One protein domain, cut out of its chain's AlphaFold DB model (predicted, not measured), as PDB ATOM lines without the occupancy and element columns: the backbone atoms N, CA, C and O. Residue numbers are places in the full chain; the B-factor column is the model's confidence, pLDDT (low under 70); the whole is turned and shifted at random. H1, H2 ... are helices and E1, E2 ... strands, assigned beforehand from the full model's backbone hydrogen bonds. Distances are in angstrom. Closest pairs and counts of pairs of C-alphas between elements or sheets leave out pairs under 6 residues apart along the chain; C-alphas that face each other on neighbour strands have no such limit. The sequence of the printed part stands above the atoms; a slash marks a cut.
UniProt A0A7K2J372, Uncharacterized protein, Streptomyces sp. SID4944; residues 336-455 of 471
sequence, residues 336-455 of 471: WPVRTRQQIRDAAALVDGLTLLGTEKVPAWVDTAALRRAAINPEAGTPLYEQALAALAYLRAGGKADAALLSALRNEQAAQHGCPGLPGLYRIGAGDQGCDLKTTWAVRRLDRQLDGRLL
ATOM      1  N   TRP A 336     167.355 157.841 196.609       96.50
ATOM      2  CA  TRP A 336     168.450 157.096 197.246       96.50
ATOM      3  C   TRP A 336     167.951 155.943 198.132       96.50
ATOM      4  O   TRP A 336     166.801 155.938 198.575       96.50
ATOM      5  N   PRO A 337     168.797 154.932 198.414       94.00
ATOM      6  CA  PRO A 337     168.456 153.882 199.369       94.00
ATOM      7  C   PRO A 337     168.268 154.450 200.779       94.00
ATOM      8  O   PRO A 337     169.100 155.217 201.240       94.00
ATOM      9  N   VAL A 338     167.234 154.006 201.498       93.69
ATOM     10  CA  VAL A 338     166.947 154.423 202.885       93.69
ATOM     11  C   VAL A 338     167.237 153.259 203.838       93.69
ATOM     12  O   VAL A 338     166.328 152.555 204.276       93.69
ATOM     13  N   ARG A 339     168.523 152.969 204.077       89.44
ATOM     14  CA  ARG A 339     168.950 151.766 204.824       89.44
ATOM     15  C   ARG A 339     169.823 152.067 206.032       89.44
ATOM     16  O   ARG A 339     169.626 151.449 207.072       89.44
ATOM     17  N   THR A 340     170.793 152.963 205.886       92.25
ATOM     18  CA  THR A 340     171.701 153.353 206.972       92.25
ATOM     19  C   THR A 340     171.120 154.510 207.777       92.25
ATOM     20  O   THR A 340     170.273 155.251 207.275       92.25
ATOM     21  N   ARG A 341     171.606 154.722 209.006       91.19
ATOM     22  CA  ARG A 341     171.224 155.878 209.831       91.19
ATOM     23  C   ARG A 341     171.318 157.206 209.075       91.19
ATOM     24  O   ARG A 341     170.354 157.963 209.064       91.19
ATOM     25  N   GLN A 342     172.442 157.459 208.400       91.94
ATOM     26  CA  GLN A 342     172.645 158.689 207.627       91.94
ATOM     27  C   GLN A 342     171.606 158.826 206.501       91.94
ATOM     28  O   GLN A 342     170.955 159.856 206.387       91.94
ATOM     29  N   GLN A 343     171.361 157.758 205.738       94.94
ATOM     30  CA  GLN A 343     170.348 157.759 204.677       94.94
ATOM     31  C   GLN A 343     168.924 157.999 205.197       94.94
ATOM     32  O   GLN A 343     168.120 158.646 204.526       94.94
ATOM     33  N   ILE A 344     168.604 157.467 206.382       95.69
ATOM     34  CA  ILE A 344     167.317 157.676 207.055       95.69
ATOM     35  C   ILE A 344     167.179 159.132 207.506       95.69
ATOM     36  O   ILE A 344     166.135 159.735 207.264       95.69
ATOM     37  N   ARG A 345     168.226 159.711 208.107       94.94
ATOM     38  CA  ARG A 345     168.281 161.130 208.486       94.94
ATOM     39  C   ARG A 345     168.053 162.036 207.274       94.94
ATOM     40  O   ARG A 345     167.215 162.930 207.347       94.94
ATOM     41  N   ASP A 346     168.746 161.778 206.169       96.62
ATOM     42  CA  ASP A 346     168.649 162.586 204.946       96.62
ATOM     43  C   ASP A 346     167.249 162.482 204.320       96.62
ATOM     44  O   ASP A 346     166.649 163.488 203.944       96.62
ATOM     45  N   ALA A 347     166.665 161.278 204.290       97.19
ATOM     46  CA  ALA A 347     165.288 161.082 203.836       97.19
ATOM     47  C   ALA A 347     164.266 161.783 204.749       97.19
ATOM     48  O   ALA A 347     163.302 162.371 204.258       97.19
ATOM     49  N   ALA A 348     164.468 161.754 206.069       96.81
ATOM     50  CA  ALA A 348     163.598 162.444 207.016       96.81
ATOM     51  C   ALA A 348     163.679 163.974 206.861       96.81
ATOM     52  O   ALA A 348     162.642 164.635 206.877       96.81
ATOM     53  N   ALA A 349     164.877 164.527 206.635       96.12
ATOM     54  CA  ALA A 349     165.070 165.947 206.340       96.12
ATOM     55  C   ALA A 349     164.389 166.363 205.029       96.12
ATOM     56  O   ALA A 349     163.673 167.362 205.007       96.12
ATOM     57  N   LEU A 350     164.518 165.560 203.966       96.50
ATOM     58  CA  LEU A 350     163.795 165.787 202.713       96.50
ATOM     59  C   LEU A 350     162.276 165.855 202.943       96.50
ATOM     60  O   LEU A 350     161.615 166.783 202.483       96.50
ATOM     61  N   VAL A 351     161.703 164.873 203.648       95.94
ATOM     62  CA  VAL A 351     160.255 164.838 203.917       95.94
ATOM     63  C   VAL A 351     159.811 166.043 204.746       95.94
ATOM     64  O   VAL A 351     158.740 166.602 204.492       95.94
ATOM     65  N   ASP A 352     160.626 166.465 205.711       93.50
ATOM     66  CA  ASP A 352     160.339 167.650 206.509       93.50
ATOM     67  C   ASP A 352     160.357 168.933 205.668       93.50
ATOM     68  O   ASP A 352     159.393 169.696 205.710       93.50
ATOM     69  N   GLY A 353     161.380 169.132 204.833       93.50
ATOM     70  CA  GLY A 353     161.450 170.278 203.924       93.50
ATOM     71  C   GLY A 353     160.283 170.307 202.932       93.50
ATOM     72  O   GLY A 353     159.639 171.338 202.767       93.50
ATOM     73  N   LEU A 354     159.899 169.164 202.352       93.81
ATOM     74  CA  LEU A 354     158.717 169.086 201.478       93.81
ATOM     75  C   LEU A 354     157.431 169.467 202.227       93.81
ATOM     76  O   LEU A 354     156.539 170.098 201.659       93.81
ATOM     77  N   THR A 355     157.343 169.111 203.509       91.06
ATOM     78  CA  THR A 355     156.214 169.488 204.366       91.06
ATOM     79  C   THR A 355     156.191 170.990 204.636       91.06
ATOM     80  O   THR A 355     155.117 171.584 204.592       91.06
ATOM     81  N   LEU A 356     157.351 171.613 204.864       90.06
ATOM     82  CA  LEU A 356     157.484 173.064 205.037       90.06
ATOM     83  C   LEU A 356     157.086 173.841 203.770       90.06
ATOM     84  O   LEU A 356     156.486 174.904 203.882       90.06
ATOM     85  N   LEU A 357     157.307 173.274 202.578       90.06
ATOM     86  CA  LEU A 357     156.800 173.812 201.304       90.06
ATOM     87  C   LEU A 357     155.284 173.631 201.101       90.06
ATOM     88  O   LEU A 357     154.752 174.004 200.058       90.06
ATOM     89  N   GLY A 358     154.577 172.998 202.041       84.56
ATOM     90  CA  GLY A 358     153.155 172.684 201.900       84.56
ATOM     91  C   GLY A 358     152.863 171.511 200.956       84.56
ATOM     92  O   GLY A 358     151.706 171.277 200.612       84.56
ATOM     93  N   THR A 359     153.872 170.733 200.550       84.06
ATOM     94  CA  THR A 359     153.655 169.550 199.705       84.06
ATOM     95  C   THR A 359     153.055 168.409 200.527       84.06
ATOM     96  O   THR A 359     153.563 168.035 201.588       84.06
ATOM     97  N   GLU A 360     151.964 167.818 200.034       73.00
ATOM     98  CA  GLU A 360     151.265 166.712 200.711       73.00
ATOM     99  C   GLU A 360     151.835 165.326 200.421       73.00
ATOM    100  O   GLU A 360     151.608 164.386 201.184       73.00
ATOM    101  N   LYS A 361     152.601 165.183 199.339       83.50
ATOM    102  CA  LYS A 361     153.041 163.882 198.842       83.50
ATOM    103  C   LYS A 361     154.473 163.564 199.265       83.50
ATOM    104  O   LYS A 361     155.415 164.207 198.815       83.50
ATOM    105  N   VAL A 362     154.634 162.506 200.057       89.81
ATOM    106  CA  VAL A 362     155.944 161.893 200.327       89.81
ATOM    107  C   VAL A 362     156.404 161.094 199.096       89.81
ATOM    108  O   VAL A 362     155.587 160.370 198.512       89.81
ATOM    109  N   PRO A 363     157.680 161.192 198.667       92.19
ATOM    110  CA  PRO A 363     158.182 160.406 197.543       92.19
ATOM    111  C   PRO A 363     158.055 158.897 197.789       92.19
ATOM    112  O   PRO A 363     158.430 158.392 198.843       92.19
ATOM    113  N   ALA A 364     157.566 158.155 196.790       91.56
ATOM    114  CA  ALA A 364     157.227 156.733 196.935       91.56
ATOM    115  C   ALA A 364     158.426 155.816 197.245       91.56
ATOM    116  O   ALA A 364     158.234 154.695 197.710       91.56
ATOM    117  N   TRP A 365     159.653 156.270 196.977       94.38
ATOM    118  CA  TRP A 365     160.879 155.527 197.269       94.38
ATOM    119  C   TRP A 365     161.323 155.645 198.738       94.38
ATOM    120  O   TRP A 365     162.190 154.883 199.167       94.38
ATOM    121  N   VAL A 366     160.742 156.568 199.516       94.88
ATOM    122  CA  VAL A 366     161.065 156.740 200.938       94.88
ATOM    123  C   VAL A 366     160.549 155.536 201.730       94.88
ATOM    124  O   VAL A 366     159.343 155.303 201.838       94.88
ATOM    125  N   ASP A 367     161.471 154.768 202.319       95.00
ATOM    126  CA  ASP A 367     161.135 153.580 203.107       95.00
ATOM    127  C   ASP A 367     160.491 153.972 204.449       95.00
ATOM    128  O   ASP A 367     161.152 154.273 205.447       95.00
ATOM    129  N   THR A 368     159.160 153.913 204.481       94.56
ATOM    130  CA  THR A 368     158.352 154.210 205.672       94.56
ATOM    131  C   THR A 368     158.638 153.237 206.825       94.56
ATOM    132  O   THR A 368     158.550 153.616 207.995       94.56
ATOM    133  N   ALA A 369     159.023 151.988 206.538       95.00
ATOM    134  CA  ALA A 369     159.379 151.021 207.571       95.00
ATOM    135  C   ALA A 369     160.748 151.336 208.189       95.00
ATOM    136  O   ALA A 369     160.921 151.144 209.394       95.00
ATOM    137  N   ALA A 370     161.704 151.841 207.403       95.88
ATOM    138  CA  ALA A 370     162.984 152.330 207.917       95.88
ATOM    139  C   ALA A 370     162.802 153.546 208.835       95.88
ATOM    140  O   ALA A 370     163.326 153.535 209.949       95.88
ATOM    141  N   LEU A 371     161.981 154.524 208.430       96.50
ATOM    142  CA  LEU A 371     161.622 155.674 209.271       96.50
ATOM    143  C   LEU A 371     160.978 155.231 210.593       96.50
ATOM    144  O   LEU A 371     161.383 155.677 211.665       96.50
ATOM    145  N   ARG A 372     160.030 154.281 210.540       96.75
ATOM    146  CA  ARG A 372     159.401 153.722 211.747       96.75
ATOM    147  C   ARG A 372     160.416 153.050 212.669       96.75
ATOM    148  O   ARG A 372     160.347 153.234 213.881       96.75
ATOM    149  N   ARG A 373     161.333 152.243 212.120       95.69
ATOM    150  CA  ARG A 373     162.374 151.574 212.918       95.69
ATOM    151  C   ARG A 373     163.267 152.593 213.616       95.69
ATOM    152  O   ARG A 373     163.465 152.447 214.812       95.69
ATOM    153  N   ALA A 374     163.723 153.625 212.908       95.06
ATOM    154  CA  ALA A 374     164.563 154.672 213.487       95.06
ATOM    155  C   ALA A 374     163.842 155.500 214.562       95.06
ATOM    156  O   ALA A 374     164.463 155.905 215.537       95.06
ATOM    157  N   ALA A 375     162.529 155.709 214.426       95.50
ATOM    158  CA  ALA A 375     161.738 156.409 215.434       95.50
ATOM    159  C   ALA A 375     161.499 155.577 216.713       95.50
ATOM    160  O   ALA A 375     161.425 156.139 217.803       95.50
ATOM    161  N   ILE A 376     161.365 154.248 216.597       95.62
ATOM    162  CA  ILE A 376     161.052 153.354 217.732       95.62
ATOM    163  C   ILE A 376     162.311 152.814 218.412       95.62
ATOM    164  O   ILE A 376     162.375 152.767 219.633       95.62
ATOM    165  N   ASN A 377     163.287 152.384 217.617       91.81
ATOM    166  CA  ASN A 377     164.525 151.760 218.063       91.81
ATOM    167  C   ASN A 377     165.702 152.498 217.406       91.81
ATOM    168  O   ASN A 377     166.306 151.955 216.472       91.81
ATOM    169  N   PRO A 378     165.986 153.747 217.817       88.00
ATOM    170  CA  PRO A 378     167.147 154.464 217.312       88.00
ATOM    171  C   PRO A 378     168.436 153.697 217.642       88.00
ATOM    172  O   PRO A 378     168.516 152.977 218.639       88.00
ATOM    173  N   GLU A 379     169.454 153.838 216.791       87.06
ATOM    174  CA  GLU A 379     170.785 153.312 217.099       87.06
ATOM    175  C   GLU A 379     171.335 153.995 218.363       87.06
ATOM    176  O   GLU A 379     171.006 155.144 218.670       87.06
ATOM    177  N   ALA A 380     172.184 153.295 219.118       82.94
ATOM    178  CA  ALA A 380     172.789 153.871 220.315       82.94
ATOM    179  C   ALA A 380     173.564 155.156 219.964       82.94
ATOM    180  O   ALA A 380     174.379 155.168 219.040       82.94
ATOM    181  N   GLY A 381     173.309 156.239 220.705       77.25
ATOM    182  CA  GLY A 381     173.926 157.545 220.453       77.25
ATOM    183  C   GLY A 381     173.306 158.344 219.299       77.25
ATOM    184  O   GLY A 381     173.901 159.325 218.855       77.25
ATOM    185  N   THR A 382     172.138 157.956 218.778       85.19
ATOM    186  CA  THR A 382     171.356 158.817 217.877       85.19
ATOM    187  C   THR A 382     170.794 160.030 218.644       85.19
ATOM    188  O   THR A 382     170.113 159.833 219.652       85.19
ATOM    189  N   PRO A 383     171.038 161.274 218.183       87.12
ATOM    190  CA  PRO A 383     170.459 162.480 218.763       87.12
ATOM    191  C   PRO A 383     168.934 162.456 218.740       87.12
ATOM    192  O   PRO A 383     168.325 162.014 217.757       87.12
ATOM    193  N   LEU A 384     168.308 163.025 219.769       89.31
ATOM    194  CA  LEU A 384     166.848 163.097 219.852       89.31
ATOM    195  C   LEU A 384     166.236 163.872 218.678       89.31
ATOM    196  O   LEU A 384     165.152 163.520 218.213       89.31
ATOM    197  N   TYR A 385     166.952 164.863 218.135       90.12
ATOM    198  CA  TYR A 385     166.559 165.551 216.904       90.12
ATOM    199  C   TYR A 385     166.325 164.586 215.734       90.12
ATOM    200  O   TYR A 385     165.298 164.671 215.062       90.12
ATOM    201  N   GLU A 386     167.248 163.648 215.491       91.88
ATOM    202  CA  GLU A 386     167.137 162.693 214.380       91.88
ATOM    203  C   GLU A 386     165.954 161.739 214.584       91.88
ATOM    204  O   GLU A 386     165.216 161.458 213.637       91.88
ATOM    205  N   GLN A 387     165.726 161.283 215.821       93.12
ATOM    206  CA  GLN A 387     164.579 160.437 216.154       93.12
ATOM    207  C   GLN A 387     163.248 161.183 215.961       93.12
ATOM    208  O   GLN A 387     162.312 160.637 215.368       93.12
ATOM    209  N   ALA A 388     163.161 162.437 216.420       94.19
ATOM    210  CA  ALA A 388     161.979 163.277 216.246       94.19
ATOM    211  C   ALA A 388     161.691 163.543 214.760       94.19
ATOM    212  O   ALA A 388     160.546 163.424 214.324       94.19
ATOM    213  N   LEU A 389     162.729 163.820 213.966       94.81
ATOM    214  CA  LEU A 389     162.614 164.034 212.523       94.81
ATOM    215  C   LEU A 389     162.145 162.763 211.795       94.81
ATOM    216  O   LEU A 389     161.248 162.827 210.954       94.81
ATOM    217  N   ALA A 390     162.683 161.594 212.158       96.19
ATOM    218  CA  ALA A 390     162.232 160.311 211.618       96.19
ATOM    219  C   ALA A 390     160.756 160.028 211.952       96.19
ATOM    220  O   ALA A 390     160.016 159.536 211.099       96.19
ATOM    221  N   ALA A 391     160.305 160.374 213.163       96.81
ATOM    222  CA  ALA A 391     158.908 160.234 213.569       96.81
ATOM    223  C   ALA A 391     157.975 161.183 212.796       96.81
ATOM    224  O   ALA A 391     156.943 160.734 212.295       96.81
ATOM    225  N   LEU A 392     158.350 162.460 212.644       95.00
ATOM    226  CA  LEU A 392     157.622 163.438 211.821       95.00
ATOM    227  C   LEU A 392     157.461 162.929 210.382       95.00
ATOM    228  O   LEU A 392     156.345 162.881 209.858       95.00
ATOM    229  N   ALA A 393     158.555 162.468 209.772       95.69
ATOM    230  CA  ALA A 393     158.553 161.930 208.416       95.69
ATOM    231  C   ALA A 393     157.718 160.644 208.292       95.69
ATOM    232  O   ALA A 393     156.947 160.499 207.342       95.69
ATOM    233  N   TYR A 394     157.808 159.730 209.265       96.38
ATOM    234  CA  TYR A 394     156.992 158.512 209.312       96.38
ATOM    235  C   TYR A 394     155.492 158.832 209.346       96.38
ATOM    236  O   TYR A 394     154.719 158.262 208.575       96.38
ATOM    237  N   LEU A 395     155.075 159.758 210.213       94.69
ATOM    238  CA  LEU A 395     153.677 160.179 210.320       94.69
ATOM    239  C   LEU A 395     153.212 160.873 209.036       94.69
ATOM    240  O   LEU A 395     152.112 160.605 208.557       94.69
ATOM    241  N   ARG A 396     154.067 161.709 208.433       93.38
ATOM    242  CA  ARG A 396     153.772 162.366 207.154       93.38
ATOM    243  C   ARG A 396     153.620 161.374 206.001       93.38
ATOM    244  O   ARG A 396     152.784 161.591 205.131       93.38
ATOM    245  N   ALA A 397     154.355 160.265 206.026       91.69
ATOM    246  CA  ALA A 397     154.244 159.173 205.060       91.69
ATOM    247  C   ALA A 397     152.998 158.278 205.257       91.69
ATOM    248  O   ALA A 397     152.881 157.233 204.620       91.69
ATOM    249  N   GLY A 398     152.060 158.657 206.135       90.31
ATOM    250  CA  GLY A 398     150.850 157.881 206.433       90.31
ATOM    251  C   GLY A 398     151.028 156.851 207.553       90.31
ATOM    252  O   GLY A 398     150.159 156.002 207.767       90.31
ATOM    253  N   GLY A 399     152.145 156.917 208.280       92.31
ATOM    254  CA  GLY A 399     152.371 156.153 209.500       92.31
ATOM    255  C   GLY A 399     151.351 156.466 210.596       92.31
ATOM    256  O   GLY A 399     150.737 157.532 210.625       92.31
ATOM    257  N   LYS A 400     151.168 155.532 211.535       93.25
ATOM    258  CA  LYS A 400     150.233 155.692 212.658       93.25
ATOM    259  C   LYS A 400     150.989 155.887 213.963       93.25
ATOM    260  O   LYS A 400     151.917 155.141 214.262       93.25
ATOM    261  N   ALA A 401     150.525 156.828 214.781       91.62
ATOM    262  CA  ALA A 401     150.991 157.023 216.152       91.62
ATOM    263  C   ALA A 401     150.448 155.937 217.099       91.62
ATOM    264  O   ALA A 401     149.587 156.193 217.951       91.62
ATOM    265  N   ASP A 402     150.917 154.707 216.880       92.81
ATOM    266  CA  ASP A 402     150.598 153.529 217.679       92.81
ATOM    267  C   ASP A 402     151.276 153.557 219.063       92.81
ATOM    268  O   ASP A 402     152.105 154.417 219.370       92.81
ATOM    269  N   ALA A 403     150.886 152.625 219.936       91.12
ATOM    270  CA  ALA A 403     151.393 152.575 221.306       91.12
ATOM    271  C   ALA A 403     152.914 152.353 221.375       91.12
ATOM    272  O   ALA A 403     153.558 152.880 222.280       91.12
ATOM    273  N   ALA A 404     153.486 151.613 220.419       93.25
ATOM    274  CA  ALA A 404     154.919 151.344 220.382       93.25
ATOM    275  C   ALA A 404     155.708 152.619 220.060       93.25
ATOM    276  O   ALA A 404     156.651 152.944 220.778       93.25
ATOM    277  N   LEU A 405     155.277 153.379 219.045       93.75
ATOM    278  CA  LEU A 405     155.885 154.662 218.698       93.75
ATOM    279  C   LEU A 405     155.791 155.661 219.848       93.75
ATOM    280  O   LEU A 405     156.798 156.248 220.235       93.75
ATOM    281  N   LEU A 406     154.603 155.827 220.431       93.25
ATOM    282  CA  LEU A 406     154.428 156.756 221.546       93.25
ATOM    283  C   LEU A 406     155.269 156.380 222.764       93.25
ATOM    284  O   LEU A 406     155.813 157.263 223.420       93.25
ATOM    285  N   SER A 407     155.357 155.088 223.091       90.38
ATOM    286  CA  SER A 407     156.152 154.636 224.230       90.38
ATOM    287  C   SER A 407     157.641 154.897 224.013       90.38
ATOM    288  O   SER A 407     158.296 155.381 224.930       90.38
ATOM    289  N   ALA A 408     158.163 154.613 222.816       90.62
ATOM    290  CA  ALA A 408     159.564 154.864 222.487       90.62
ATOM    291  C   ALA A 408     159.909 156.359 222.569       90.62
ATOM    292  O   ALA A 408     160.860 156.735 223.250       90.62
ATOM    293  N   LEU A 409     159.084 157.214 221.955       91.62
ATOM    294  CA  LEU A 409     159.294 158.663 221.961       91.62
ATOM    295  C   LEU A 409     159.234 159.255 223.372       91.62
ATOM    296  O   LEU A 409     160.086 160.062 223.725       91.62
ATOM    297  N   ARG A 410     158.262 158.846 224.199       90.56
ATOM    298  CA  ARG A 410     158.145 159.340 225.582       90.56
ATOM    299  C   ARG A 410     159.351 158.961 226.435       90.56
ATOM    300  O   ARG A 410     159.806 159.791 227.214       90.56
ATOM    301  N   ASN A 411     159.857 157.736 226.294       86.38
ATOM    302  CA  ASN A 411     161.005 157.269 227.069       86.38
ATOM    303  C   ASN A 411     162.266 158.082 226.743       86.38
ATOM    304  O   ASN A 411     162.912 158.594 227.654       86.38
ATOM    305  N   GLU A 412     162.571 158.256 225.455       85.75
ATOM    306  CA  GLU A 412     163.746 159.021 225.017       85.75
ATOM    307  C   GLU A 412     163.625 160.512 225.351       85.75
ATOM    308  O   GLU A 412     164.562 161.124 225.863       85.75
ATOM    309  N   GLN A 413     162.442 161.097 225.152       87.25
ATOM    310  CA  GLN A 413     162.193 162.489 225.518       87.25
ATOM    311  C   GLN A 413     162.334 162.718 227.019       87.25
ATOM    312  O   GLN A 413     162.989 163.675 227.415       87.25
ATOM    313  N   ALA A 414     161.773 161.847 227.861       85.12
ATOM    314  CA  ALA A 414     161.901 161.971 229.311       85.12
ATOM    315  C   ALA A 414     163.365 161.882 229.769       85.12
ATOM    316  O   ALA A 414     163.764 162.610 230.675       85.12
ATOM    317  N   ALA A 415     164.176 161.037 229.123       83.94
ATOM    318  CA  ALA A 415     165.593 160.903 229.443       83.94
ATOM    319  C   ALA A 415     166.407 162.169 229.122       83.94
ATOM    320  O   ALA A 415     167.416 162.424 229.778       83.94
ATOM    321  N   GLN A 416     165.981 162.968 228.139       85.38
ATOM    322  CA  GLN A 416     166.729 164.127 227.632       85.38
ATOM    323  C   GLN A 416     166.068 165.481 227.947       85.38
ATOM    324  O   GLN A 416     166.660 166.527 227.674       85.38
ATOM    325  N   HIS A 417     164.877 165.469 228.545       86.31
ATOM    326  CA  HIS A 417     164.144 166.658 228.971       86.31
ATOM    327  C   HIS A 417     164.791 167.313 230.196       86.31
ATOM    328  O   HIS A 417     165.162 166.638 231.157       86.31
ATOM    329  N   GLY A 418     164.846 168.643 230.176       78.19
ATOM    330  CA  GLY A 418     165.330 169.467 231.271       78.19
ATOM    331  C   GLY A 418     166.819 169.769 231.167       78.19
ATOM    332  O   GLY A 418     167.662 168.874 231.207       78.19
ATOM    333  N   CYS A 419     167.130 171.061 231.103       78.06
ATOM    334  CA  CYS A 419     168.480 171.578 231.266       78.06
ATOM    335  C   CYS A 419     168.623 172.375 232.571       78.06
ATOM    336  O   CYS A 419     167.631 172.939 233.053       78.06
ATOM    337  N   PRO A 420     169.851 172.519 233.105       68.94
ATOM    338  CA  PRO A 420     170.141 173.493 234.156       68.94
ATOM    339  C   PRO A 420     169.647 174.896 233.767       68.94
ATOM    340  O   PRO A 420     169.943 175.385 232.683       68.94
ATOM    341  N   GLY A 421     168.826 175.521 234.617       64.56
ATOM    342  CA  GLY A 421     168.259 176.859 234.377       64.56
ATOM    343  C   GLY A 421     167.159 176.951 233.305       64.56
ATOM    344  O   GLY A 421     166.413 177.925 233.291       64.56
ATOM    345  N   LEU A 422     166.999 175.933 232.450       75.56
ATOM    346  CA  LEU A 422     166.042 175.901 231.336       75.56
ATOM    347  C   LEU A 422     165.289 174.553 231.309       75.56
ATOM    348  O   LEU A 422     165.470 173.739 230.400       75.56
ATOM    349  N   PRO A 423     164.419 174.280 232.302       78.06
ATOM    350  CA  PRO A 423     163.805 172.963 232.486       78.06
ATOM    351  C   PRO A 423     162.833 172.557 231.370       78.06
ATOM    352  O   PRO A 423     162.483 171.388 231.280       78.06
ATOM    353  N   GLY A 424     162.387 173.499 230.532       80.06
ATOM    354  CA  GLY A 424     161.491 173.234 229.402       80.06
ATOM    355  C   GLY A 424     162.193 172.952 228.070       80.06
ATOM    356  O   GLY A 424     161.504 172.866 227.047       80.06
ATOM    357  N   LEU A 425     163.530 172.885 228.057       86.69
ATOM    358  CA  LEU A 425     164.338 172.576 226.877       86.69
ATOM    359  C   LEU A 425     164.844 171.131 226.904       86.69
ATOM    360  O   LEU A 425     164.900 170.486 227.953       86.69
ATOM    361  N   TYR A 426     165.217 170.639 225.728       87.50
ATOM    362  CA  TYR A 426     165.812 169.323 225.531       87.50
ATOM    363  C   TYR A 426     167.310 169.434 225.271       87.50
ATOM    364  O   TYR A 426     167.785 170.399 224.669       87.50
ATOM    365  N   ARG A 427     168.038 168.410 225.705       83.81
ATOM    366  CA  ARG A 427     169.454 168.199 225.390       83.81
ATOM    367  C   ARG A 427     169.609 167.515 224.026       83.81
ATOM    368  O   ARG A 427     168.646 166.950 223.514       83.81
ATOM    369  N   ILE A 428     170.813 167.566 223.447       76.25
ATOM    370  CA  ILE A 428     171.135 166.940 222.144       76.25
ATOM    371  C   ILE A 428     171.072 165.404 222.237       76.25
ATOM    372  O   ILE A 428     170.553 164.738 221.333       76.25
ATOM    373  N   GLY A 429     171.607 164.852 223.334       71.50
ATOM    374  CA  GLY A 429     171.687 163.421 223.597       71.50
ATOM    375  C   GLY A 429     171.816 163.066 225.083       71.50
ATOM    376  O   GLY A 429     172.009 163.915 225.962       71.50
ATOM    377  N   ALA A 430     171.715 161.767 225.378       59.00
ATOM    378  CA  ALA A 430     171.921 161.217 226.715       59.00
ATOM    379  C   ALA A 430     173.394 161.366 227.148       59.00
ATOM    380  O   ALA A 430     174.237 160.540 226.812       59.00
ATOM    381  N   GLY A 431     173.695 162.427 227.901       56.84
ATOM    382  CA  GLY A 431     175.032 162.709 228.441       56.84
ATOM    383  C   GLY A 431     175.492 164.155 228.255       56.84
ATOM    384  O   GLY A 431     176.388 164.595 228.973       56.84
ATOM    385  N   ASP A 432     174.844 164.907 227.365       61.22
ATOM    386  CA  ASP A 432     175.159 166.318 227.146       61.22
ATOM    387  C   ASP A 432     174.685 167.200 228.310       61.22
ATOM    388  O   ASP A 432     173.703 166.891 228.994       61.22
ATOM    389  N   GLN A 433     175.395 168.308 228.536       61.41
ATOM    390  CA  GLN A 433     175.012 169.349 229.502       61.41
ATOM    391  C   GLN A 433     174.343 170.558 228.823       61.41
ATOM    392  O   GLN A 433     173.610 171.295 229.478       61.41
ATOM    393  N   GLY A 434     174.556 170.738 227.513       66.50
ATOM    394  CA  GLY A 434     173.988 171.840 226.736       66.50
ATOM    395  C   GLY A 434     172.559 171.572 226.256       66.50
ATOM    396  O   GLY A 434     172.209 170.445 225.894       66.50
ATOM    397  N   CYS A 435     171.741 172.626 226.221       81.56
ATOM    398  CA  CYS A 435     170.432 172.583 225.572       81.56
ATOM    399  C   CYS A 435     170.550 172.762 224.066       81.56
ATOM    400  O   CYS A 435     171.393 173.512 223.580       81.56
ATOM    401  N   ASP A 436     169.602 172.177 223.347       86.25
ATOM    402  CA  ASP A 436     169.458 172.359 221.915       86.25
ATOM    403  C   ASP A 436     168.058 172.878 221.576       86.25
ATOM    404  O   ASP A 436     167.033 172.202 221.735       86.25
ATOM    405  N   LEU A 437     168.023 174.124 221.100       88.19
ATOM    406  CA  LEU A 437     166.808 174.814 220.679       88.19
ATOM    407  C   LEU A 437     166.169 174.153 219.451       88.19
ATOM    408  O   LEU A 437     164.942 174.079 219.369       88.19
ATOM    409  N   LYS A 438     166.975 173.608 218.534       88.69
ATOM    410  CA  LYS A 438     166.516 172.894 217.339       88.69
ATOM    411  C   LYS A 438     165.914 171.542 217.708       88.69
ATOM    412  O   LYS A 438     164.822 171.216 217.235       88.69
ATOM    413  N   THR A 439     166.564 170.787 218.597       90.56
ATOM    414  CA  THR A 439     165.992 169.557 219.174       90.56
ATOM    415  C   THR A 439     164.675 169.865 219.885       90.56
ATOM    416  O   THR A 439     163.660 169.219 219.620       90.56
ATOM    417  N   THR A 440     164.653 170.903 220.728       92.06
ATOM    418  CA  THR A 440     163.443 171.327 221.449       92.06
ATOM    419  C   THR A 440     162.309 171.677 220.485       92.06
ATOM    420  O   THR A 440     161.176 171.232 220.675       92.06
ATOM    421  N   TRP A 441     162.598 172.445 219.433       91.69
ATOM    422  CA  TRP A 441     161.614 172.826 218.424       91.69
ATOM    423  C   TRP A 441     161.050 171.607 217.688       91.69
ATOM    424  O   TRP A 441     159.830 171.476 217.583       91.69
ATOM    425  N   ALA A 442     161.907 170.680 217.253       92.00
ATOM    426  CA  ALA A 442     161.482 169.463 216.561       92.00
ATOM    427  C   ALA A 442     160.577 168.584 217.440       92.00
ATOM    428  O   ALA A 442     159.531 168.117 216.986       92.00
ATOM    429  N   VAL A 443     160.935 168.408 218.716       92.44
ATOM    430  CA  VAL A 443     160.139 167.633 219.679       92.44
ATOM    431  C   VAL A 443     158.784 168.290 219.944       92.44
ATOM    432  O   VAL A 443     157.760 167.610 219.900       92.44
ATOM    433  N   ARG A 444     158.740 169.613 220.157       90.88
ATOM    434  CA  ARG A 444     157.474 170.334 220.378       90.88
ATOM    435  C   ARG A 444     156.585 170.346 219.137       90.88
ATOM    436  O   ARG A 444     155.369 170.220 219.259       90.88
ATOM    437  N   ARG A 445     157.167 170.454 217.939       91.88
ATOM    438  CA  ARG A 445     156.429 170.336 216.673       91.88
ATOM    439  C   ARG A 445     155.820 168.941 216.512       91.88
ATOM    440  O   ARG A 445     154.656 168.837 216.130       91.88
ATOM    441  N   LEU A 446     156.569 167.890 216.848       92.94
ATOM    442  CA  LEU A 446     156.070 166.515 216.849       92.94
ATOM    443  C   LEU A 446     154.939 166.318 217.863       92.94
ATOM    444  O   LEU A 446     153.915 165.736 217.518       92.94
ATOM    445  N   ASP A 447     155.088 166.819 219.087       90.81
ATOM    446  CA  ASP A 447     154.040 166.716 220.105       90.81
ATOM    447  C   ASP A 447     152.759 167.454 219.691       90.81
ATOM    448  O   ASP A 447     151.663 166.909 219.820       90.81
ATOM    449  N   ARG A 448     152.889 168.637 219.075       88.88
ATOM    450  CA  ARG A 448     151.756 169.370 218.493       88.88
ATOM    451  C   ARG A 448     151.064 168.584 217.378       88.88
ATOM    452  O   ARG A 448     149.841 168.566 217.337       88.88
ATOM    453  N   GLN A 449     151.813 167.912 216.499       89.44
ATOM    454  CA  GLN A 449     151.243 167.028 215.469       89.44
ATOM    455  C   GLN A 449     150.543 165.795 216.069       89.44
ATOM    456  O   GLN A 449     149.697 165.181 215.423       89.44
ATOM    457  N   LEU A 450     150.905 165.419 217.294       90.25
ATOM    458  CA  LEU A 450     150.315 164.313 218.037       90.25
ATOM    459  C   LEU A 450     149.294 164.774 219.083       90.25
ATOM    460  O   LEU A 450     148.990 163.996 219.985       90.25
ATOM    461  N   ASP A 451     148.770 165.996 218.980       86.31
ATOM    462  CA  ASP A 451     147.755 166.551 219.882       86.31
ATOM    463  C   ASP A 451     148.149 166.479 221.373       86.31
ATOM    464  O   ASP A 451     147.336 166.136 222.233       86.31
ATOM    465  N   GLY A 452     149.421 166.740 221.697       81.69
ATOM    466  CA  GLY A 452     149.912 166.752 223.082       81.69
ATOM    467  C   GLY A 452     150.094 165.362 223.702       81.69
ATOM    468  O   GLY A 452     150.182 165.208 224.920       81.69
ATOM    469  N   ARG A 453     150.098 164.292 222.895       83.31
ATOM    470  CA  ARG A 453     150.197 162.913 223.405       83.31
ATOM    471  C   ARG A 453     151.592 162.559 223.930       83.31
ATOM    472  O   ARG A 453     151.717 161.497 224.545       83.31
ATOM    473  N   LEU A 454     152.627 163.360 223.705       79.81
ATOM    474  CA  LEU A 454     153.977 163.130 224.226       79.81
ATOM    475  C   LEU A 454     154.229 163.925 225.510       79.81
ATOM    476  O   LEU A 454     154.770 163.356 226.460       79.81
ATOM    477  N   LEU A 455     153.764 165.176 225.585       65.69
ATOM    478  CA  LEU A 455     153.880 166.026 226.772       65.69
ATOM    479  C   LEU A 455     152.645 165.903 227.681       65.69
ATOM    480  O   LEU A 455     151.672 166.638 227.547       65.69
TER     481      LEU A 455
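AT A GLANCE: This is residues 336 to 455 of the 471 residues of an uncharacterized protein of Streptomyces sp. SID4944 (UniProt A0A7K2J372). One helix, H3, makes the core, and four helices, H1, H2, H4 and H5, pack round it, H4 and H5 at a shallow tilt to it and H1 and H2 at a steep one; a small hairpin of two strands, E1 and E2, lies at one end of the long axis. The printed part has 120 residues, with the named elements in the order H1 H2 H3 H4 E1 E2 H5, the two strands antiparallel, and the class is mostly helix. It is compact, with a radius of gyration of the C-alphas of 13.7 A, and elongated, spanning 43 by 28 by 28 A.

HOW THE PARTS SIT: E1, residues 417 to 419, and E2, residues 422 to 426, form an antiparallel hairpin, with N 418 and O 425 within hydrogen-bond range at 2.9 A. The closest C-alphas of E2 and H5, residues 437 to 449, are those of Tyr 426 and Thr 440, 5.1 A apart. H5 touches the hub H3, residues 384 to 396, at a shallow tilt of 30 degrees, the same way, closest at the C-alphas of Tyr 385 and Thr 439, 4.6 A. H3 touches H1, residues 341 to 356, at a steep tilt of 57 degrees, closest at the C-alphas of Ala 390 and Ala 348, 5.3 A. H2, residues 368 to 376, forms a helical hairpin with H3, their closest C-alphas, Ala 375 and Gln 387, 5.0 A apart. H4, residues 403 to 416, touches H2, closest at the C-alphas of Ala 408 and Ile 376, 5.2 A. H1 and H5 are apart. In H1 to H5 every O i to N i+4 pair is within hydrogen-bond range.

IN THESE COORDINATES: H1 begins at C-alpha 341, (171.224, 155.878, 209.831), and is 22.5 A long; H4 is 20.2 A, H3 and H5 18.2 A each, H2 12.4 A, E2 8.8 A and E1 6.9 A. H5 ends at C-alpha 449, (151.243, 167.028, 215.469).

THE WHOLE: The C-alphas of Ala 364 and Gly 421 are the two farthest apart, 43.9 A. The printed part has no cut, and the link from H1 to H2 is long. The pLDDT is under 70 at residues 420 to 421, 430 to 434 and 455.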